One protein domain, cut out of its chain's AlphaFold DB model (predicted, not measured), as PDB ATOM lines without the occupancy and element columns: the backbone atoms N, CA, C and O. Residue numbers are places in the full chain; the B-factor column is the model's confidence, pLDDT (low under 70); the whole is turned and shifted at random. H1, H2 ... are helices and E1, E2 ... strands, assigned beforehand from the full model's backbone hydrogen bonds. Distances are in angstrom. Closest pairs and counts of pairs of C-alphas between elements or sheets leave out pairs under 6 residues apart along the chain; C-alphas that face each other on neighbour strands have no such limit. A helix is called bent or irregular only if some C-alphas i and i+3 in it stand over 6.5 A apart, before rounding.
ATOM      1  N   HIS A 115       8.622  11.952   7.647       84.00
ATOM      2  CA  HIS A 115       8.371  10.603   7.133       84.00
ATOM      3  C   HIS A 115       7.408  10.599   5.938       84.00
ATOM      4  O   HIS A 115       7.510   9.717   5.090       84.00
ATOM      5  N   GLY A 116       6.529  11.600   5.804       83.62
ATOM      6  CA  GLY A 116       5.661  11.740   4.630       83.62
ATOM      7  C   GLY A 116       6.458  11.907   3.331       83.62
ATOM      8  O   GLY A 116       6.099  11.344   2.297       83.62
ATOM      9  N   VAL A 117       7.599  12.601   3.400       85.50
ATOM     10  CA  VAL A 117       8.538  12.748   2.276       85.50
ATOM     11  C   VAL A 117       9.199  11.407   1.928       85.50
ATOM     12  O   VAL A 117       9.361  11.095   0.749       85.50
ATOM     13  N   ILE A 118       9.519  10.583   2.932       84.75
ATOM     14  CA  ILE A 118      10.083   9.235   2.741       84.75
ATOM     15  C   ILE A 118       9.058   8.320   2.058       84.75
ATOM     16  O   ILE A 118       9.392   7.654   1.078       84.75
ATOM     17  N   CYS A 119       7.799   8.332   2.512       82.81
ATOM     18  CA  CYS A 119       6.701   7.608   1.865       82.81
ATOM     19  C   CYS A 119       6.548   8.010   0.393       82.81
ATOM     20  O   CYS A 119       6.435   7.147  -0.480       82.81
ATOM     21  N   LEU A 120       6.575   9.318   0.109       84.12
ATOM     22  CA  LEU A 120       6.476   9.843  -1.250       84.12
ATOM     23  C   LEU A 120       7.662   9.392  -2.112       84.12
ATOM     24  O   LEU A 120       7.454   8.927  -3.233       84.12
ATOM     25  N   GLN A 121       8.889   9.463  -1.583       84.94
ATOM     26  CA  GLN A 121      10.074   8.954  -2.273       84.94
ATOM     27  C   GLN A 121       9.905   7.478  -2.613       84.94
ATOM     28  O   GLN A 121      10.125   7.089  -3.753       84.94
ATOM     29  N   HIS A 122       9.510   6.667  -1.633       80.12
ATOM     30  CA  HIS A 122       9.385   5.228  -1.798       80.12
ATOM     31  C   HIS A 122       8.340   4.863  -2.852       80.12
ATOM     32  O   HIS A 122       8.604   4.045  -3.733       80.12
ATOM     33  N   PHE A 123       7.175   5.512  -2.810       79.44
ATOM     34  CA  PHE A 123       6.147   5.328  -3.825       79.44
ATOM     35  C   PHE A 123       6.688   5.657  -5.219       79.44
ATOM     36  O   PHE A 123       6.618   4.822  -6.119       79.44
ATOM     37  N   LEU A 124       7.279   6.841  -5.399       79.94
ATOM     38  CA  LEU A 124       7.806   7.273  -6.696       79.94
ATOM     39  C   LEU A 124       8.940   6.374  -7.183       79.94
ATOM     40  O   LEU A 124       9.000   6.051  -8.366       79.94
ATOM     41  N   TYR A 125       9.792   5.917  -6.272       76.56
ATOM     42  CA  TYR A 125      10.869   4.978  -6.550       76.56
ATOM     43  C   TYR A 125      10.335   3.643  -7.078       76.56
ATOM     44  O   TYR A 125      10.756   3.189  -8.143       76.56
ATOM     45  N   LEU A 126       9.364   3.037  -6.382       70.62
ATOM     46  CA  LEU A 126       8.724   1.797  -6.827       70.62
ATOM     47  C   LEU A 126       8.050   1.967  -8.184       70.62
ATOM     48  O   LEU A 126       8.140   1.069  -9.018       70.62
ATOM     49  N   GLN A 127       7.407   3.110  -8.431       71.06
ATOM     50  CA  GLN A 127       6.811   3.385  -9.734       71.06
ATOM     51  C   GLN A 127       7.890   3.511 -10.813       71.06
ATOM     52  O   GLN A 127       7.769   2.871 -11.850       71.06
ATOM     53  N   LEU A 128       8.990   4.231 -10.575       65.00
ATOM     54  CA  LEU A 128      10.105   4.323 -11.526       65.00
ATOM     55  C   LEU A 128      10.721   2.950 -11.852       65.00
ATOM     56  O   LEU A 128      11.028   2.693 -13.016       65.00
ATOM     57  N   TYR A 129      10.838   2.060 -10.861       61.88
ATOM     58  CA  TYR A 129      11.331   0.687 -11.026       61.88
ATOM     59  C   TYR A 129      10.338  -0.244 -11.739       61.88
ATOM     60  O   TYR A 129      10.721  -1.019 -12.620       61.88
ATOM     61  N   ALA A 130       9.056  -0.186 -11.370       53.78
ATOM     62  CA  ALA A 130       8.004  -1.063 -11.891       53.78
ATOM     63  C   ALA A 130       7.737  -0.854 -13.386       53.78
ATOM     64  O   ALA A 130       7.220  -1.753 -14.051       53.78
ATOM     65  N   LEU A 131       8.143   0.296 -13.930       54.69
ATOM     66  CA  LEU A 131       8.022   0.611 -15.350       54.69
ATOM     67  C   LEU A 131       8.864  -0.303 -16.254       54.69
ATOM     68  O   LEU A 131       8.641  -0.255 -17.460       54.69
ATOM     69  N   LYS A 132       9.765  -1.143 -15.699       48.84
ATOM     70  CA  LYS A 132      10.551  -2.180 -16.408       48.84
ATOM     71  C   LYS A 132      10.993  -1.738 -17.806       48.84
ATOM     72  O   LYS A 132      10.906  -2.515 -18.752       48.84
ATOM     73  N   ASP A 133      11.423  -0.489 -17.953       52.22
ATOM     74  CA  ASP A 133      11.862   0.021 -19.241       52.22
ATOM     75  C   ASP A 133      13.318  -0.422 -19.431       52.22
ATOM     76  O   ASP A 133      14.204   0.119 -18.762       52.22
ATOM     77  N   PRO A 134      13.599  -1.408 -20.304       44.75
ATOM     78  CA  PRO A 134      14.962  -1.872 -20.548       44.75
ATOM     79  C   PRO A 134      15.861  -0.772 -21.143       44.75
ATOM     80  O   PRO A 134      17.080  -0.940 -21.173       44.75
ATOM     81  N   ASN A 135      15.289   0.355 -21.593       43.16
ATOM     82  CA  ASN A 135      16.027   1.515 -22.093       43.16
ATOM     83  C   ASN A 135      16.360   2.544 -21.008       43.16
ATOM     84  O   ASN A 135      17.189   3.425 -21.247       43.16
ATOM     85  N   LEU A 136      15.779   2.439 -19.807       48.97
ATOM     86  CA  LEU A 136      16.119   3.305 -18.681       48.97
ATOM     87  C   LEU A 136      17.440   2.826 -18.059       48.97
ATOM     88  O   LEU A 136      17.490   2.326 -16.943       48.97
ATOM     89  N   LYS A 137      18.539   2.971 -18.805       49.44
ATOM     90  CA  LYS A 137      19.901   2.603 -18.381       49.44
ATOM     91  C   LYS A 137      20.439   3.457 -17.222       49.44
ATOM     92  O   LYS A 137      21.503   3.151 -16.697       49.44
ATOM     93  N   TYR A 138      19.719   4.508 -16.812       55.56
ATOM     94  CA  TYR A 138      20.185   5.487 -15.822       55.56
ATOM     95  C   TYR A 138      19.141   5.796 -14.732       55.56
ATOM     96  O   TYR A 138      18.800   6.964 -14.524       55.56
ATOM     97  N   PRO A 139      18.657   4.785 -13.976       61.09
ATOM     98  CA  PRO A 139      17.845   5.022 -12.778       61.09
ATOM     99  C   PRO A 139      18.561   5.951 -11.780       61.09
ATOM    100  O   PRO A 139      17.908   6.714 -11.077       61.09
ATOM    101  N   GLY A 140      19.900   5.977 -11.798       74.69
ATOM    102  CA  GLY A 140      20.719   6.860 -10.966       74.69
ATOM    103  C   GLY A 140      20.424   8.357 -11.123       74.69
ATOM    104  O   GLY A 140      20.373   9.051 -10.115       74.69
ATOM    105  N   ILE A 141      20.170   8.870 -12.339       83.88
ATOM    106  CA  ILE A 141      19.855  10.305 -12.533       83.88
ATOM    107  C   ILE A 141      18.470  10.627 -11.971       83.88
ATOM    108  O   ILE A 141      18.295  11.630 -11.279       83.88
ATOM    109  N   SER A 142      17.491   9.766 -12.253       82.31
ATOM    110  CA  SER A 142      16.115   9.942 -11.787       82.31
ATOM    111  C   SER A 142      16.019   9.912 -10.269       82.31
ATOM    112  O   SER A 142      15.407  10.804  -9.686       82.31
ATOM    113  N   HIS A 143      16.670   8.939  -9.630       82.38
ATOM    114  CA  HIS A 143      16.712   8.849  -8.173       82.38
ATOM    115  C   HIS A 143      17.479  10.019  -7.564       82.38
ATOM    116  O   HIS A 143      16.983  10.615  -6.621       82.38
ATOM    117  N   ALA A 144      18.612  10.420  -8.145       87.88
ATOM    118  CA  ALA A 144      19.373  11.568  -7.664       87.88
ATOM    119  C   ALA A 144      18.558  12.866  -7.661       87.88
ATOM    120  O   ALA A 144      18.506  13.567  -6.652       87.88
ATOM    121  N   ILE A 145      17.893  13.180  -8.777       90.56
ATOM    122  CA  ILE A 145      17.062  14.385  -8.887       90.56
ATOM    123  C   ILE A 145      15.869  14.306  -7.930       90.56
ATOM    124  O   ILE A 145      15.579  15.287  -7.247       90.56
ATOM    125  N   LEU A 146      15.212  13.143  -7.836       88.62
ATOM    126  CA  LEU A 146      14.117  12.920  -6.892       88.62
ATOM    127  C   LEU A 146      14.564  13.165  -5.443       88.62
ATOM    128  O   LEU A 146      13.927  13.945  -4.737       88.62
ATOM    129  N   SER A 147      15.673  12.555  -5.023       89.62
ATOM    130  CA  SER A 147      16.243  12.709  -3.683       89.62
ATOM    131  C   SER A 147      16.565  14.167  -3.367       89.62
ATOM    132  O   SER A 147      16.174  14.664  -2.312       89.62
ATOM    133  N   ILE A 148      17.210  14.888  -4.292       92.12
ATOM    134  CA  ILE A 148      17.540  16.309  -4.107       92.12
ATOM    135  C   ILE A 148      16.272  17.146  -3.930       92.12
ATOM    136  O   ILE A 148      16.207  17.966  -3.014       92.12
ATOM    137  N   ILE A 149      15.262  16.952  -4.786       90.94
ATOM    138  CA  ILE A 149      14.010  17.714  -4.718       90.94
ATOM    139  C   ILE A 149      13.315  17.450  -3.389       90.94
ATOM    140  O   ILE A 149      13.005  18.392  -2.666       90.94
ATOM    141  N   LEU A 150      13.129  16.185  -3.018       89.50
ATOM    142  CA  LEU A 150      12.454  15.824  -1.776       89.50
ATOM    143  C   LEU A 150      13.205  16.332  -0.536       89.50
ATOM    144  O   LEU A 150      12.577  16.877   0.373       89.50
ATOM    145  N   LYS A 151      14.543  16.267  -0.525       89.44
ATOM    146  CA  LYS A 151      15.374  16.854   0.541       89.44
ATOM    147  C   LYS A 151      15.265  18.374   0.596       89.44
ATOM    148  O   LYS A 151      15.152  18.932   1.687       89.44
ATOM    149  N   PHE A 152      15.246  19.050  -0.552       88.50
ATOM    150  CA  PHE A 152      15.020  20.494  -0.627       88.50
ATOM    151  C   PHE A 152      13.643  20.883  -0.073       88.50
ATOM    152  O   PHE A 152      13.521  21.879   0.638       88.50
ATOM    153  N   MET A 153      12.614  20.081  -0.342       83.69
ATOM    154  CA  MET A 153      11.274  20.310   0.198       83.69
ATOM    155  C   MET A 153      11.210  20.055   1.696       83.69
ATOM    156  O   MET A 153      10.705  20.900   2.429       83.69
ATOM    157  N   ASN A 154      11.790  18.954   2.174       84.56
ATOM    158  CA  ASN A 154      11.882  18.673   3.601       84.56
ATOM    159  C   ASN A 154      12.635  19.787   4.353       84.56
ATOM    160  O   ASN A 154      12.261  20.147   5.465       84.56
ATOM    161  N   ALA A 155      13.644  20.402   3.726       84.38
ATOM    162  CA  ALA A 155      14.352  21.548   4.290       84.38
ATOM    163  C   ALA A 155      13.467  22.801   4.459       84.38
ATOM    164  O   ALA A 155      13.787  23.647   5.288       84.38
ATOM    165  N   ARG A 156      12.329  22.918   3.757       81.00
ATOM    166  CA  ARG A 156      11.340  23.989   4.004       81.00
ATOM    167  C   ARG A 156      10.579  23.801   5.323       81.00
ATOM    168  O   ARG A 156      10.040  24.772   5.842       81.00
ATOM    169  N   ASN A 157      10.581  22.587   5.881       73.56
ATOM    170  CA  ASN A 157      10.123  22.292   7.244       73.56
ATOM    171  C   ASN A 157      11.246  22.373   8.286       73.56
ATOM    172  O   ASN A 157      11.005  22.088   9.461       73.56
ATOM    173  N   ALA A 158      12.482  22.699   7.886       70.12
ATOM    174  CA  ALA A 158      13.595  22.753   8.827       70.12
ATOM    175  C   ALA A 158      13.276  23.736   9.961       70.12
ATOM    176  O   ALA A 158      12.734  24.816   9.731       70.12
ATOM    177  N   GLY A 159      13.594  23.346  11.195       70.56
ATOM    178  CA  GLY A 159      13.264  24.146  12.373       70.56
ATOM    179  C   GLY A 159      11.939  23.802  13.049       70.56
ATOM    180  O   GLY A 159      11.670  24.356  14.110       70.56
ATOM    181  N   LYS A 160      11.109  22.918  12.470       80.44
ATOM    182  CA  LYS A 160       9.799  22.561  13.034       80.44
ATOM    183  C   LYS A 160       9.595  21.052  13.105       80.44
ATOM    184  O   LYS A 160       9.451  20.375  12.087       80.44
ATOM    185  N   LEU A 161       9.544  20.527  14.325       87.12
ATOM    186  CA  LEU A 161       9.168  19.141  14.579       87.12
ATOM    187  C   LEU A 161       7.638  19.012  14.674       87.12
ATOM    188  O   LEU A 161       7.049  19.271  15.719       87.12
ATOM    189  N   GLU A 162       6.997  18.612  13.575       90.50
ATOM    190  CA  GLU A 162       5.540  18.443  13.482       90.50
ATOM    191  C   GLU A 162       5.149  16.994  13.153       90.50
ATOM    192  O   GLU A 162       5.913  16.247  12.529       90.50
ATOM    193  N   PHE A 163       3.936  16.608  13.554       92.12
ATOM    194  CA  PHE A 163       3.408  15.250  13.424       92.12
ATOM    195  C   PHE A 163       2.037  15.259  12.766       92.12
ATOM    196  O   PHE A 163       1.198  16.073  13.134       92.12
ATOM    197  N   VAL A 164       1.808  14.315  11.858       91.19
ATOM    198  CA  VAL A 164       0.545  14.131  11.132       91.19
ATOM    199  C   VAL A 164      -0.187  12.893  11.647       91.19
ATOM    200  O   VAL A 164       0.456  11.913  12.030       91.19
ATOM    201  N   ILE A 165      -1.520  12.939  11.649       92.06
ATOM    202  CA  ILE A 165      -2.369  11.791  11.993       92.06
ATOM    203  C   ILE A 165      -2.284  10.761  10.863       92.06
ATOM    204  O   ILE A 165      -2.368  11.107   9.682       92.06
ATOM    205  N   ARG A 166      -2.125   9.488  11.232       89.81
ATOM    206  CA  ARG A 166      -1.967   8.369  10.299       89.81
ATOM    207  C   ARG A 166      -3.122   8.248   9.318       89.81
ATOM    208  O   ARG A 166      -2.888   8.179   8.117       89.81
ATOM    209  N   ASP A 167      -4.345   8.244   9.827       88.19
ATOM    210  CA  ASP A 167      -5.534   8.006   9.010       88.19
ATOM    211  C   ASP A 167      -5.716   9.096   7.946       88.19
ATOM    212  O   ASP A 167      -6.138   8.818   6.824       88.19
ATOM    213  N   ASP A 168      -5.358  10.339   8.265       87.62
ATOM    214  CA  ASP A 168      -5.423  11.446   7.309       87.62
ATOM    215  C   ASP A 168      -4.349  11.322   6.229       87.62
ATOM    216  O   ASP A 168      -4.613  11.577   5.053       87.62
ATOM    217  N   PHE A 169      -3.156  10.859   6.603       85.06
ATOM    218  CA  PHE A 169      -2.106  10.569   5.637       85.06
ATOM    219  C   PHE A 169      -2.457   9.375   4.741       85.06
ATOM    220  O   PHE A 169      -2.149   9.414   3.556       85.06
ATOM    221  N   GLU A 170      -3.100   8.323   5.259       85.19
ATOM    222  CA  GLU A 170      -3.540   7.181   4.443       85.19
ATOM    223  C   GLU A 170      -4.580   7.602   3.397       85.19
ATOM    224  O   GLU A 170      -4.468   7.213   2.232       85.19
ATOM    225  N   LYS A 171      -5.542   8.456   3.776       85.50
ATOM    226  CA  LYS A 171      -6.500   9.050   2.824       85.50
ATOM    227  C   LYS A 171      -5.771   9.827   1.731       85.50
ATOM    228  O   LYS A 171      -5.989   9.567   0.550       85.50
ATOM    229  N   PHE A 172      -4.857  10.715   2.127       85.25
ATOM    230  CA  PHE A 172      -3.997  11.443   1.194       85.25
ATOM    231  C   PHE A 172      -3.224  10.486   0.273       85.25
ATOM    232  O   PHE A 172      -3.178  10.687  -0.939       85.25
ATOM    233  N   TYR A 173      -2.620   9.437   0.829       82.94
ATOM    234  CA  TYR A 173      -1.787   8.502   0.086       82.94
ATOM    235  C   TYR A 173      -2.589   7.769  -0.993       82.94
ATOM    236  O   TYR A 173      -2.112   7.632  -2.121       82.94
ATOM    237  N   GLU A 174      -3.821   7.354  -0.693       83.12
ATOM    238  CA  GLU A 174      -4.710   6.744  -1.685       83.12
ATOM    239  C   GLU A 174      -5.195   7.752  -2.741       83.12
ATOM    240  O   GLU A 174      -5.212   7.424  -3.930       83.12
ATOM    241  N   GLU A 175      -5.514   8.995  -2.365       81.75
ATOM    242  CA  GLU A 175      -5.842  10.062  -3.326       81.75
ATOM    243  C   GLU A 175      -4.678  10.345  -4.283       81.75
ATOM    244  O   GLU A 175      -4.854  10.370  -5.506       81.75
ATOM    245  N   PHE A 176      -3.472  10.490  -3.740       81.38
ATOM    246  CA  PHE A 176      -2.257  10.708  -4.510       81.38
ATOM    247  C   PHE A 176      -1.961   9.534  -5.445       81.38
ATOM    248  O   PHE A 176      -1.694   9.735  -6.630       81.38
ATOM    249  N   LYS A 177      -2.059   8.301  -4.945       80.12
ATOM    250  CA  LYS A 177      -1.876   7.082  -5.736       80.12
ATOM    251  C   LYS A 177      -2.870   7.010  -6.895       80.12
ATOM    252  O   LYS A 177      -2.465   6.720  -8.020       80.12
ATOM    253  N   ASN A 178      -4.140   7.338  -6.663       78.06
ATOM    254  CA  ASN A 178      -5.155   7.391  -7.715       78.06
ATOM    255  C   ASN A 178      -4.846   8.472  -8.760       78.06
ATOM    256  O   ASN A 178      -4.864   8.188  -9.960       78.06
ATOM    257  N   ALA A 179      -4.488   9.685  -8.328       74.06
ATOM    258  CA  ALA A 179      -4.082  10.765  -9.226       74.06
ATOM    259  C   ALA A 179      -2.840  10.386 -10.054       74.06
ATOM    260  O   ALA A 179      -2.785  10.641 -11.261       74.06
ATOM    261  N   PHE A 180      -1.868   9.714  -9.434       74.06
ATOM    262  CA  PHE A 180      -0.681   9.194 -10.103       74.06
ATOM    263  C   PHE A 180      -1.048   8.165 -11.178       74.06
ATOM    264  O   PHE A 180      -0.590   8.279 -12.313       74.06
ATOM    265  N   PHE A 181      -1.918   7.193 -10.875       71.75
ATOM    266  CA  PHE A 181      -2.343   6.177 -11.845       71.75
ATOM    267  C   PHE A 181      -3.098   6.758 -13.047       71.75
ATOM    268  O   PHE A 181      -2.908   6.287 -14.170       71.75
ATOM    269  N   VAL A 182      -3.907   7.799 -12.845       66.38
ATOM    270  CA  VAL A 182      -4.586   8.505 -13.945       66.38
ATOM    271  C   VAL A 182      -3.570   9.219 -14.845       66.38
ATOM    272  O   VAL A 182      -3.647   9.113 -16.071       66.38
ATOM    273  N   ASN A 183      -2.564   9.867 -14.251       61.28
ATOM    274  CA  ASN A 183      -1.502  10.579 -14.971       61.28
ATOM    275  C   ASN A 183      -0.398   9.659 -15.531       61.28
ATOM    276  O   ASN A 183       0.392  10.077 -16.381       61.28
ATOM    277  N   ASN A 184      -0.366   8.387 -15.120       62.44
ATOM    278  CA  ASN A 184       0.649   7.402 -15.504       62.44
ATOM    279  C   ASN A 184       0.707   7.134 -17.015       62.44
ATOM    280  O   ASN A 184       1.745   6.724 -17.531       62.44
ATOM    281  N   ARG A 185      -0.378   7.419 -17.752       58.00
ATOM    282  CA  ARG A 185      -0.385   7.336 -19.223       58.00
ATOM    283  C   ARG A 185       0.707   8.207 -19.853       58.00
ATOM    284  O   ARG A 185       1.321   7.774 -20.818       58.00
ATOM    285  N   ILE A 186       1.024   9.358 -19.254       57.03
ATOM    286  CA  ILE A 186       2.040  10.300 -19.751       57.03
ATOM    287  C   ILE A 186       3.466   9.748 -19.550       57.03
ATOM    288  O   ILE A 186       4.354  10.017 -20.356       57.03
ATOM    289  N   PHE A 187       3.699   8.929 -18.515       57.12
ATOM    290  CA  PHE A 187       4.988   8.255 -18.289       57.12
ATOM    291  C   PHE A 187       5.230   7.066 -19.239       57.12
ATOM    292  O   PHE A 187       6.366   6.603 -19.343       57.12
ATOM    293  N   MET A 188       4.179   6.596 -19.923       55.66
ATOM    294  CA  MET A 188       4.166   5.413 -20.796       55.66
ATOM    295  C   MET A 188       4.092   5.741 -22.296       55.66
ATOM    296  O   MET A 188       4.174   4.833 -23.125       55.66
ATOM    297  N   GLU A 189       3.904   7.009 -22.673       56.81
ATOM    298  CA  GLU A 189       3.867   7.420 -24.080       56.81
ATOM    299  C   GLU A 189       5.231   7.186 -24.750       56.81
ATOM    300  O   GLU A 189       6.268   7.646 -24.269       56.81
ATOM    301  N   LYS A 190       5.231   6.452 -25.872       54.81
ATOM    302  CA  LYS A 190       6.448   6.118 -26.626       54.81
ATOM    303  C   LYS A 190       7.156   7.375 -27.178       54.81
ATOM    304  O   LYS A 190       6.483   8.361 -27.486       54.81
ATOM    305  N   PRO A 191       8.488   7.317 -27.400       54.53
ATOM    306  CA  PRO A 191       9.296   8.437 -27.909       54.53
ATOM    307  C   PRO A 191       8.818   9.051 -29.237       54.53
ATOM    308  O   PRO A 191       9.067  10.224 -29.500       54.53
ATOM    309  N   GLU A 192       8.108   8.276 -30.059       49.03
ATOM    310  CA  GLU A 192       7.810   8.585 -31.465       49.03
ATOM    311  C   GLU A 192       6.830   9.764 -31.682       49.03
ATOM    312  O   GLU A 192       6.734  10.277 -32.793       49.03
ATOM    313  N   ASN A 193       6.151  10.263 -30.639       50.81
ATOM    314  CA  ASN A 193       5.135  11.329 -30.743       50.81
ATOM    315  C   ASN A 193       5.560  12.688 -30.135       50.81
ATOM    316  O   ASN A 193       4.716  13.439 -29.644       50.81
ATOM    317  N   ILE A 194       6.856  13.028 -30.111       52.16
ATOM    318  CA  ILE A 194       7.355  14.174 -29.326       52.16
ATOM    319  C   ILE A 194       7.715  15.405 -30.204       52.16
ATOM    320  O   ILE A 194       8.737  15.389 -30.889       52.16
ATOM    321  N   PRO A 195       6.967  16.533 -30.132       47.50
ATOM    322  CA  PRO A 195       7.116  17.677 -31.055       47.50
ATOM    323  C   PRO A 195       8.403  18.517 -30.916       47.50
ATOM    324  O   PRO A 195       8.744  19.265 -31.829       47.50
ATOM    325  N   ASN A 196       9.130  18.418 -29.795       52.44
ATOM    326  CA  ASN A 196      10.246  19.324 -29.458       52.44
ATOM    327  C   ASN A 196      11.649  18.817 -29.854       52.44
ATOM    328  O   ASN A 196      12.648  19.448 -29.511       52.44
ATOM    329  N   PHE A 197      11.743  17.710 -30.598       54.81
ATOM    330  CA  PHE A 197      13.011  17.059 -30.958       54.81
ATOM    331  C   PHE A 197      13.979  17.945 -31.773       54.81
ATOM    332  O   PHE A 197      15.194  17.843 -31.611       54.81
ATOM    333  N   LYS A 198      13.460  18.878 -32.586       59.44
ATOM    334  CA  LYS A 198      14.269  19.704 -33.507       59.44
ATOM    335  C   LYS A 198      15.247  20.672 -32.818       59.44
ATOM    336  O   LYS A 198      16.269  21.033 -33.382       59.44
ATOM    337  N   VAL A 199      14.980  21.083 -31.574       64.81
ATOM    338  CA  VAL A 199      15.755  22.156 -30.910       64.81
ATOM    339  C   VAL A 199      17.193  21.740 -30.570       64.81
ATOM    340  O   VAL A 199      18.076  22.597 -30.515       64.81
ATOM    341  N   TYR A 200      17.439  20.451 -30.322       67.12
ATOM    342  CA  TYR A 200      18.774  19.945 -29.970       67.12
ATOM    343  C   TYR A 200      19.540  19.409 -31.183       67.12
ATOM    344  O   TYR A 200      20.766  19.486 -31.191       67.12
ATOM    345  N   SER A 201      18.839  18.917 -32.212       64.06
ATOM    346  CA  SER A 201      19.447  18.422 -33.455       64.06
ATOM    347  C   SER A 201      20.095  19.527 -34.292       64.06
ATOM    348  O   SER A 201      21.047  19.257 -35.016       64.06
ATOM    349  N   ASP A 202      19.605  20.763 -34.165       67.00
ATOM    350  CA  ASP A 202      20.036  21.907 -34.980       67.00
ATOM    351  C   ASP A 202      21.260  22.645 -34.390       67.00
ATOM    352  O   ASP A 202      21.762  23.610 -34.966       67.00
ATOM    353  N   LEU A 203      21.755  22.207 -33.227       71.50
ATOM    354  CA  LEU A 203      22.896  22.801 -32.531       71.50
ATOM    355  C   LEU A 203      24.194  22.026 -32.800       71.50
ATOM    356  O   LEU A 203      24.209  20.803 -32.935       71.50
ATOM    357  N   GLN A 204      25.328  22.735 -32.777       78.94
ATOM    358  CA  GLN A 204      26.639  22.087 -32.705       78.94
ATOM    359  C   GLN A 204      26.703  21.200 -31.450       78.94
ATOM    360  O   GLN A 204      26.294  21.634 -30.374       78.94
ATOM    361  N   LYS A 205      27.255  19.983 -31.576       78.94
ATOM    362  CA  LYS A 205      27.284  18.958 -30.514       78.94
ATOM    363  C   LYS A 205      27.683  19.498 -29.136       78.94
ATOM    364  O   LYS A 205      26.981  19.245 -28.165       78.94
ATOM    365  N   SER A 206      28.759  20.279 -29.045       80.12
ATOM    366  CA  SER A 206      29.206  20.890 -27.781       80.12
ATOM    367  C   SER A 206      28.150  21.811 -27.155       80.12
ATOM    368  O   SER A 206      27.898  21.746 -25.954       80.12
ATOM    369  N   ASN A 207      27.489  22.631 -27.974       82.12
ATOM    370  CA  ASN A 207      26.470  23.582 -27.530       82.12
ATOM    371  C   ASN A 207      25.175  22.863 -27.131       82.12
ATOM    372  O   ASN A 207      24.527  23.244 -26.157       82.12
ATOM    373  N   ALA A 208      24.812  21.806 -27.857       79.19
ATOM    374  CA  ALA A 208      23.660  20.977 -27.543       79.19
ATOM    375  C   ALA A 208      23.845  20.236 -26.209       79.19
ATOM    376  O   ALA A 208      22.959  20.289 -25.360       79.19
ATOM    377  N   ILE A 209      25.016  19.621 -25.990       82.25
ATOM    378  CA  ILE A 209      25.366  18.944 -24.731       82.25
ATOM    379  C   ILE A 209      25.290  19.924 -23.555       82.25
ATOM    380  O   ILE A 209      24.605  19.638 -22.574       82.25
ATOM    381  N   SER A 210      25.911  21.104 -23.673       86.44
ATOM    382  CA  SER A 210      25.863  22.131 -22.622       86.44
ATOM    383  C   SER A 210      24.426  22.540 -22.290       86.44
ATOM    384  O   SER A 210      24.041  22.559 -21.124       86.44
ATOM    385  N   LYS A 211      23.604  22.808 -23.312       86.69
ATOM    386  CA  LYS A 211      22.209  23.224 -23.125       86.69
ATOM    387  C   LYS A 211      21.358  22.141 -22.461       86.69
ATOM    388  O   LYS A 211      20.517  22.454 -21.623       86.69
ATOM    389  N   ILE A 212      21.573  20.874 -22.818       85.69
ATOM    390  CA  ILE A 212      20.880  19.739 -22.199       85.69
ATOM    391  C   ILE A 212      21.255  19.635 -20.721       85.69
ATOM    392  O   ILE A 212      20.362  19.520 -19.884       85.69
ATOM    393  N   ILE A 213      22.548  19.715 -20.391       88.50
ATOM    394  CA  ILE A 213      23.018  19.710 -18.998       88.50
ATOM    395  C   ILE A 213      22.354  20.849 -18.215       88.50
ATOM    396  O   ILE A 213      21.843  20.615 -17.120       88.50
ATOM    397  N   ASP A 214      22.289  22.056 -18.779       90.75
ATOM    398  CA  ASP A 214      21.614  23.190 -18.142       90.75
ATOM    399  C   ASP A 214      20.118  22.932 -17.928       90.75
ATOM    400  O   ASP A 214      19.565  23.303 -16.892       90.75
ATOM    401  N   ASP A 215      19.445  22.263 -18.864       91.00
ATOM    402  CA  ASP A 215      18.036  21.907 -18.707       91.00
ATOM    403  C   ASP A 215      17.805  20.837 -17.628       91.00
ATOM    404  O   ASP A 215      16.779  20.902 -16.950       91.00
ATOM    405  N   PHE A 216      18.745  19.909 -17.412       91.38
ATOM    406  CA  PHE A 216      18.718  19.018 -16.243       91.38
ATOM    407  C   PHE A 216      18.914  19.798 -14.942       91.38
ATOM    408  O   PHE A 216      18.173  19.584 -13.984       91.38
ATOM    409  N   LYS A 217      19.877  20.729 -14.905       92.81
ATOM    410  CA  LYS A 217      20.135  21.554 -13.716       92.81
ATOM    411  C   LYS A 217      18.912  22.380 -13.315       92.81
ATOM    412  O   LYS A 217      18.625  22.480 -12.129       92.81
ATOM    413  N   LYS A 218      18.155  22.906 -14.288       93.38
ATOM    414  CA  LYS A 218      16.910  23.671 -14.058       93.38
ATOM    415  C   LYS A 218      15.783  22.871 -13.399       93.38
ATOM    416  O   LYS A 218      14.819  23.478 -12.946       93.38
ATOM    417  N   LEU A 219      15.863  21.539 -13.363       91.62
ATOM    418  CA  LEU A 219      14.895  20.711 -12.633       91.62
ATOM    419  C   LEU A 219      15.067  20.810 -11.119       91.62
ATOM    420  O   LEU A 219      14.142  20.503 -10.373       91.62
ATOM    421  N   ILE A 220      16.257  21.203 -10.670       92.62
ATOM    422  CA  ILE A 220      16.576  21.374  -9.262       92.62
ATOM    423  C   ILE A 220      16.394  22.858  -8.923       92.62
ATOM    424  O   ILE A 220      17.017  23.700  -9.573       92.62
ATOM    425  N   PRO A 221      15.589  23.204  -7.900       87.88
ATOM    426  CA  PRO A 221      15.284  24.599  -7.574       87.88
ATOM    427  C   PRO A 221      16.519  25.473  -7.330       87.88
ATOM    428  O   PRO A 221      16.552  26.630  -7.741       87.88
ATOM    429  N   VAL A 222      17.539  24.921  -6.664       90.75
ATOM    430  CA  VAL A 222      18.817  25.593  -6.400       90.75
ATOM    431  C   VAL A 222      19.943  24.602  -6.647       90.75
ATOM    432  O   VAL A 222      20.112  23.670  -5.866       90.75
ATOM    433  N   TRP A 223      20.718  24.790  -7.715       91.94
ATOM    434  CA  TRP A 223      21.898  23.965  -7.977       91.94
ATOM    435  C   TRP A 223      23.055  24.382  -7.059       91.94
ATOM    436  O   TRP A 223      23.433  25.551  -7.041       91.94
ATOM    437  N   LYS A 224      23.627  23.430  -6.317       91.88
ATOM    438  CA  LYS A 224      24.729  23.655  -5.372       91.88
ATOM    439  C   LYS A 224      25.967  22.846  -5.755       91.88
ATOM    440  O   LYS A 224      25.860  21.830  -6.441       91.88
ATOM    441  N   ASP A 225      27.124  23.248  -5.238       89.25
ATOM    442  CA  ASP A 225      28.408  22.570  -5.485       89.25
ATOM    443  C   ASP A 225      28.423  21.115  -4.986       89.25
ATOM    444  O   ASP A 225      29.040  20.241  -5.602       89.25
ATOM    445  N   GLU A 226      27.663  20.822  -3.924       87.69
ATOM    446  CA  GLU A 226      27.451  19.462  -3.409       87.69
ATOM    447  C   GLU A 226      26.794  18.516  -4.439       87.69
ATOM    448  O   GLU A 226      26.903  17.303  -4.307       87.69
ATOM    449  N   TYR A 227      26.181  19.038  -5.513       91.19
ATOM    450  CA  TYR A 227      25.599  18.243  -6.608       91.19
ATOM    451  C   TYR A 227      26.559  18.030  -7.787       91.19
ATOM    452  O   TYR A 227      26.155  17.518  -8.833       91.19
ATOM    453  N   SER A 228      27.836  18.402  -7.651       88.56
ATOM    454  CA  SER A 228      28.863  18.227  -8.693       88.56
ATOM    455  C   SER A 228      28.900  16.806  -9.261       88.56
ATOM    456  O   SER A 228      28.992  16.626 -10.476       88.56
ATOM    457  N   ARG A 229      28.718  15.798  -8.403       85.50
ATOM    458  CA  ARG A 229      28.678  14.390  -8.802       85.50
ATOM    459  C   ARG A 229      27.488  14.044  -9.693       85.50
ATOM    460  O   ARG A 229      27.669  13.354 -10.693       85.50
ATOM    461  N   LEU A 230      26.294  14.553  -9.376       89.69
ATOM    462  CA  LEU A 230      25.145  14.451 -10.277       89.69
ATOM    463  C   LEU A 230      25.458  15.132 -11.615       89.69
ATOM    464  O   LEU A 230      25.142  14.582 -12.665       89.69
ATOM    465  N   GLY A 231      26.143  16.279 -11.586       89.31
ATOM    466  CA  GLY A 231      26.649  16.946 -12.786       89.31
ATOM    467  C   GLY A 231      27.484  16.018 -13.676       89.31
ATOM    468  O   GLY A 231      27.205  15.919 -14.868       89.31
ATOM    469  N   SER A 232      28.440  15.282 -13.101       88.75
ATOM    470  CA  SER A 232      29.255  14.302 -13.837       88.75
ATOM    471  C   SER A 232      28.434  13.133 -14.388       88.75
ATOM    472  O   SER A 232      28.654  12.714 -15.521       88.75
ATOM    473  N   ILE A 233      27.463  12.619 -13.624       87.56
ATOM    474  CA  ILE A 233      26.580  11.532 -14.082       87.56
ATOM    475  C   ILE A 233      25.733  12.001 -15.272       87.56
ATOM    476  O   ILE A 233      25.631  11.287 -16.269       87.56
ATOM    477  N   ILE A 234      25.154  13.205 -15.195       89.75
ATOM    478  CA  ILE A 234      24.384  13.802 -16.294       89.75
ATOM    479  C   ILE A 234      25.284  14.008 -17.512       89.75
ATOM    480  O   ILE A 234      24.880  13.675 -18.621       89.75
ATOM    481  N   GLN A 235      26.497  14.530 -17.324       89.62
ATOM    482  CA  GLN A 235      27.434  14.753 -18.421       89.62
ATOM    483  C   GLN A 235      27.764  13.447 -19.153       89.62
ATOM    484  O   GLN A 235      27.557  13.375 -20.364       89.62
ATOM    485  N   ASN A 236      28.178  12.406 -18.426       88.56
ATOM    486  CA  ASN A 236      28.491  11.100 -19.011       88.56
ATOM    487  C   ASN A 236      27.278  10.516 -19.746       88.56
ATOM    488  O   ASN A 236      27.392  10.075 -20.887       88.56
ATOM    489  N   PHE A 237      26.093  10.589 -19.132       86.94
ATOM    490  CA  PHE A 237      24.847  10.141 -19.752       86.94
ATOM    491  C   PHE A 237      24.572  10.844 -21.084       86.94
ATOM    492  O   PHE A 237      24.247  10.194 -22.082       86.94
ATOM    493  N   VAL A 238      24.700  12.171 -21.112       86.81
ATOM    494  CA  VAL A 238      24.459  12.960 -22.319       86.81
ATOM    495  C   VAL A 238      25.513  12.638 -23.376       86.81
ATOM    496  O   VAL A 238      25.149  12.406 -24.523       86.81
ATOM    497  N   GLU A 239      26.796  12.567 -23.021       86.88
ATOM    498  CA  GLU A 239      27.887  12.265 -23.957       86.88
ATOM    499  C   GLU A 239      27.753  10.875 -24.602       86.88
ATOM    500  O   GLU A 239      27.894  10.752 -25.825       86.88
ATOM    501  N   GLU A 240      27.413   9.854 -23.808       85.88
ATOM    502  CA  GLU A 240      27.209   8.471 -24.260       85.88
ATOM    503  C   GLU A 240      26.022   8.339 -25.225       85.88
ATOM    504  O   GLU A 240      26.071   7.559 -26.180       85.88
ATOM    505  N   ASN A 241      24.958   9.120 -25.011       82.69
ATOM    506  CA  ASN A 241      23.713   8.986 -25.765       82.69
ATOM    507  C   ASN A 241      23.550  10.033 -26.874       82.69
ATOM    508  O   ASN A 241      22.771   9.805 -27.794       82.69
ATOM    509  N   TYR A 242      24.302  11.139 -26.872       80.06
ATOM    510  CA  TYR A 242      24.111  12.225 -27.844       80.06
ATOM    511  C   TYR A 242      24.242  11.759 -29.299       80.06
ATOM    512  O   TYR A 242      23.445  12.141 -30.149       80.06
ATOM    513  N   SER A 243      25.253  10.939 -29.598       76.81
ATOM    514  CA  SER A 243      25.584  10.586 -30.987       76.81
ATOM    515  C   SER A 243      24.623   9.556 -31.594       76.81
ATOM    516  O   SER A 243      24.410   9.576 -32.800       76.81
ATOM    517  N   ASN A 244      24.057   8.668 -30.769       73.94
ATOM    518  CA  ASN A 244      23.340   7.476 -31.240       73.94
ATOM    519  C   ASN A 244      21.915   7.347 -30.677       73.94
ATOM    520  O   ASN A 244      21.161   6.498 -31.143       73.94
ATOM    521  N   ASN A 245      21.557   8.114 -29.641       76.81
ATOM    522  CA  ASN A 245      20.330   7.903 -28.871       76.81
ATOM    523  C   ASN A 245      19.847   9.171 -28.129       76.81
ATOM    524  O   ASN A 245      19.448   9.133 -26.963       76.81
ATOM    525  N   ILE A 246      19.898  10.327 -28.797       78.31
ATOM    526  CA  ILE A 246      19.487  11.623 -28.227       78.31
ATOM    527  C   ILE A 246      18.004  11.645 -27.801       78.31
ATOM    528  O   ILE A 246      17.631  12.349 -26.861       78.31
ATOM    529  N   GLU A 247      17.166  10.811 -28.424       76.38
ATOM    530  CA  GLU A 247      15.769  10.582 -28.031       76.38
ATOM    531  C   GLU A 247      15.647  10.094 -26.583       76.38
ATOM    532  O   GLU A 247      14.796  10.585 -25.841       76.38
ATOM    533  N   THR A 248      16.545   9.208 -26.140       78.31
ATOM    534  CA  THR A 248      16.574   8.712 -24.755       78.31
ATOM    535  C   THR A 248      16.885   9.830 -23.762       78.31
ATOM    536  O   THR A 248      16.272   9.905 -22.693       78.31
ATOM    537  N   VAL A 249      17.787  10.749 -24.118       80.44
ATOM    538  CA  VAL A 249      18.124  11.914 -23.285       80.44
ATOM    539  C   VAL A 249      16.914  12.834 -23.140       80.44
ATOM    540  O   VAL A 249      16.536  13.198 -22.025       80.44
ATOM    541  N   HIS A 250      16.260  13.163 -24.256       78.19
ATOM    542  CA  HIS A 250      15.068  14.008 -24.258       78.19
ATOM    543  C   HIS A 250      13.904  13.365 -23.489       78.19
ATOM    544  O   HIS A 250      13.228  14.029 -22.699       78.19
ATOM    545  N   PHE A 251      13.669  12.070 -23.702       77.81
ATOM    546  CA  PHE A 251      12.641  11.304 -23.005       77.81
ATOM    547  C   PHE A 251      12.872  11.309 -21.489       77.81
ATOM    548  O   PHE A 251      11.956  11.622 -20.726       77.81
ATOM    549  N   THR A 252      14.115  11.067 -21.061       80.50
ATOM    550  CA  THR A 252      14.520  11.120 -19.648       80.50
ATOM    551  C   THR A 252      14.252  12.503 -19.054       80.50
ATOM    552  O   THR A 252      13.567  12.619 -18.038       80.50
ATOM    553  N   LEU A 253      14.707  13.570 -19.721       82.94
ATOM    554  CA  LEU A 253      14.501  14.948 -19.271       82.94
ATOM    555  C   LEU A 253      13.009  15.309 -19.161       82.94
ATOM    556  O   LEU A 253      12.589  15.922 -18.179       82.94
ATOM    557  N   ARG A 254      12.183  14.922 -20.142       80.25
ATOM    558  CA  ARG A 254      10.732  15.172 -20.114       80.25
ATOM    559  C   ARG A 254      10.055  14.436 -18.958       80.25
ATOM    560  O   ARG A 254       9.236  15.038 -18.265       80.25
ATOM    561  N   ARG A 255      10.396  13.166 -18.731       79.19
ATOM    562  CA  ARG A 255       9.846  12.379 -17.616       79.19
ATOM    563  C   ARG A 255      10.200  12.983 -16.267       79.19
ATOM    564  O   ARG A 255       9.330  13.098 -15.408       79.19
ATOM    565  N   LEU A 256      11.443  13.426 -16.111       84.38
ATOM    566  CA  LEU A 256      11.874  14.144 -14.922       84.38
ATOM    567  C   LEU A 256      11.074  15.436 -14.719       84.38
ATOM    568  O   LEU A 256      10.581  15.650 -13.621       84.38
ATOM    569  N   LYS A 257      10.856  16.252 -15.764       85.81
ATOM    570  CA  LYS A 257      10.014  17.467 -15.679       85.81
ATOM    571  C   LYS A 257       8.605  17.172 -15.168       85.81
ATOM    572  O   LYS A 257       8.109  17.893 -14.309       85.81
ATOM    573  N   ILE A 258       7.972  16.117 -15.683       81.06
ATOM    574  CA  ILE A 258       6.632  15.701 -15.245       81.06
ATOM    575  C   ILE A 258       6.667  15.269 -13.777       81.06
ATOM    576  O   ILE A 258       5.819  15.693 -13.000       81.06
ATOM    577  N   MET A 259       7.665  14.472 -13.387       82.38
ATOM    578  CA  MET A 259       7.844  14.044 -11.999       82.38
ATOM    579  C   MET A 259       8.029  15.239 -11.054       82.38
ATOM    580  O   MET A 259       7.337  15.302 -10.045       82.38
ATOM    581  N   VAL A 260       8.901  16.198 -11.392       86.94
ATOM    582  CA  VAL A 260       9.102  17.426 -10.602       86.94
ATOM    583  C   VAL A 260       7.791  18.198 -10.465       86.94
ATOM    584  O   VAL A 260       7.366  18.491  -9.353       86.94
ATOM    585  N   SER A 261       7.103  18.451 -11.583       85.62
ATOM    586  CA  SER A 261       5.825  19.170 -11.578       85.62
ATOM    587  C   SER A 261       4.769  18.467 -10.732       85.62
ATOM    588  O   SER A 261       3.970  19.124 -10.076       85.62
ATOM    589  N   MET A 262       4.740  17.140 -10.756       82.94
ATOM    590  CA  MET A 262       3.783  16.370  -9.983       82.94
ATOM    591  C   MET A 262       4.085  16.438  -8.487       82.94
ATOM    592  O   MET A 262       3.156  16.591  -7.706       82.94
ATOM    593  N   ILE A 263       5.359  16.375  -8.093       85.62
ATOM    594  CA  ILE A 263       5.772  16.593  -6.702       85.62
ATOM    595  C   ILE A 263       5.305  17.982  -6.240       85.62
ATOM    596  O   ILE A 263       4.622  18.083  -5.222       85.62
ATOM    597  N   ASP A 264       5.577  19.031  -7.020       86.38
ATOM    598  CA  ASP A 264       5.141  20.396  -6.698       86.38
ATOM    599  C   ASP A 264       3.613  20.509  -6.567       86.38
ATOM    600  O   ASP A 264       3.114  21.104  -5.606       86.38
ATOM    601  N   CYS A 265       2.856  19.901  -7.487       84.75
ATOM    602  CA  CYS A 265       1.395  19.851  -7.423       84.75
ATOM    603  C   CYS A 265       0.896  19.107  -6.177       84.75
ATOM    604  O   CYS A 265      -0.034  19.580  -5.524       84.75
ATOM    605  N   THR A 266       1.512  17.974  -5.828       84.50
ATOM    606  CA  THR A 266       1.157  17.190  -4.638       84.50
ATOM    607  C   THR A 266       1.369  18.007  -3.371       84.50
ATOM    608  O   THR A 266       0.437  18.149  -2.587       84.50
ATOM    609  N   ILE A 267       2.546  18.610  -3.185       84.31
ATOM    610  CA  ILE A 267       2.800  19.435  -1.996       84.31
ATOM    611  C   ILE A 267       1.850  20.634  -1.939       84.31
ATOM    612  O   ILE A 267       1.343  20.959  -0.867       84.31
ATOM    613  N   SER A 268       1.576  21.278  -3.073       86.62
ATOM    614  CA  SER A 268       0.677  22.439  -3.118       86.62
ATOM    615  C   SER A 268      -0.775  22.072  -2.800       86.62
ATOM    616  O   SER A 268      -1.493  22.881  -2.221       86.62
ATOM    617  N   SER A 269      -1.202  20.862  -3.170       86.25
ATOM    618  CA  SER A 269      -2.556  20.359  -2.901       86.25
ATOM    619  C   SER A 269      -2.719  19.873  -1.461       86.25
ATOM    620  O   SER A 269      -3.822  19.900  -0.924       86.25
ATOM    621  N   PHE A 270      -1.619  19.453  -0.832       87.25
ATOM    622  CA  PHE A 270      -1.602  18.818   0.483       87.25
ATOM    623  C   PHE A 270      -0.561  19.458   1.422       87.25
ATOM    624  O   PHE A 270       0.286  18.751   1.978       87.25
ATOM    625  N   PRO A 271      -0.592  20.791   1.622       88.12
ATOM    626  CA  PRO A 271       0.453  21.505   2.356       88.12
ATOM    627  C   PRO A 271       0.609  20.996   3.793       88.12
ATOM    628  O   PRO A 271       1.727  20.899   4.285       88.12
ATOM    629  N   ASP A 272      -0.472  20.563   4.437       87.31
ATOM    630  CA  ASP A 272      -0.470  20.116   5.833       87.31
ATOM    631  C   ASP A 272       0.400  18.876   6.093       87.31
ATOM    632  O   ASP A 272       0.819  18.647   7.230       87.31
ATOM    633  N   PHE A 273       0.722  18.097   5.056       86.50
ATOM    634  CA  PHE A 273       1.572  16.907   5.153       86.50
ATOM    635  C   PHE A 273       3.038  17.166   4.797       86.50
ATOM    636  O   PHE A 273       3.886  16.318   5.069       86.50
ATOM    637  N   PHE A 274       3.356  18.319   4.204       86.00
ATOM    638  CA  PHE A 274       4.680  18.575   3.626       86.00
ATOM    639  C   PHE A 274       5.258  19.954   3.932       86.00
ATOM    640  O   PHE A 274       6.440  20.163   3.681       86.00
ATOM    641  N   LEU A 275       4.463  20.884   4.448       87.81
ATOM    642  CA  LEU A 275       4.845  22.240   4.835       87.81
ATOM    643  C   LEU A 275       4.493  22.478   6.310       87.81
ATOM    644  O   LEU A 275       3.684  21.726   6.867       87.81
ATOM    645  N   PRO A 276       5.064  23.509   6.959       89.50
ATOM    646  CA  PRO A 276       4.713  23.845   8.331       89.50
ATOM    647  C   PRO A 276       3.224  24.107   8.503       89.50
ATOM    648  O   PRO A 276       2.602  24.689   7.615       89.50
ATOM    649  N   TYR A 277       2.671  23.749   9.661       90.44
ATOM    650  CA  TYR A 277       1.266  24.024   9.938       90.44
ATOM    651  C   TYR A 277       0.954  25.520   9.895       90.44
ATOM    652  O   TYR A 277       1.576  26.330  10.589       90.44
TER     653      TYR A 277
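This is residues 115 to 277 of the 657 residues of an uncharacterized protein of Caenorhabditis nigoni (UniProt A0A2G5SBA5). Six helices run up and down in an elongated, flattish bundle, with the long H7 through its middle. The helical hairpin of H1 and H2 packs on H7 through H2 toward one end, H5 and H6 pair toward the other, and H3 runs loosely along one side; tiny H8 and H4 lie at opposite ends. The printed part has 163 residues, with eight named helices and one named strand in the order H1 H2 E1 H3 H4 H5 H6 H7 H8, and is mostly helix. It is compact, with a radius of gyration of the C-alphas of 17.1 A, and spans 53 by 35 by 23 A, only just elongated.

Start at H7, residues 246 to 269. With residues 256 to 260 alone it touches H2, residues 139 to 155, at a shallow tilt of 24 degrees, the same way; the closest C-alphas, of Ser 142 and Leu 256, are 6.7 A apart. H1, residues 115 to 130, forms a hairpin with H2 at 15 degrees, its closest C-alphas being Val 117 and Leu 150, 6.4 A. Next find H6, residues 225 to 242, which touches H7 at a steep tilt of 40 degrees, opposite ways, Val 238 to Val 249 being the closest C-alphas at 6.5 A. H6 also touches H5, residues 205 to 217, with closest C-alphas Ile 209 and Val 238 at 6.5 A. H3, residues 166 to 188, is close to H7 but not clearly touching, with closest C-alphas Phe 187 and Arg 255 at 6.4 A; H2 and H3 are apart. H8, residues 271 to 274, only just touches H1, with 3 pairs of C-alphas within 8 A, the closest being Gly 116 and Phe 273 at 6.6 A. H4, residues 198 to 201, is close to H5 but not clearly touching, Tyr 200 to Ala 208 being the closest C-alphas at 5.6 A. E1, residues 163 to 165, pairs with no named strand, and E1 and H3 meet only through their link. Every O i to N i+4 pair is within hydrogen-bond range in H1, H2, H5 and H7, against 16 of 19 in H3 and 12 of 14 in H6; H4 and H8 are too short for such a pair.

Find C-alpha 246 at (19.487, 11.623, -28.227); from there H7 runs 34.7 A to C-alpha 269 at (-2.556, 20.359, -2.901). H3 is 31.8 A long, with a kink of 44 degrees near residue 182, and is only just irregular: C-alphas 182 and 185 are 6.8 A apart. H6, 25.0 A, is irregular, with C-alphas 226 and 229 7.5 A apart. H2 is 24.0 A, H1 22.3 A and H5 18.4 A long. H1 begins at C-alpha 115, (8.371, 10.603, 7.133).

The two C-alphas farthest apart, of Asp 167 and Gln 204, are 54.5 A apart. The printed part has no cut and no long link. Mean pLDDT of the printed part is 78.6; look for values under 70 at residues 128 to 139 and 182 to 202.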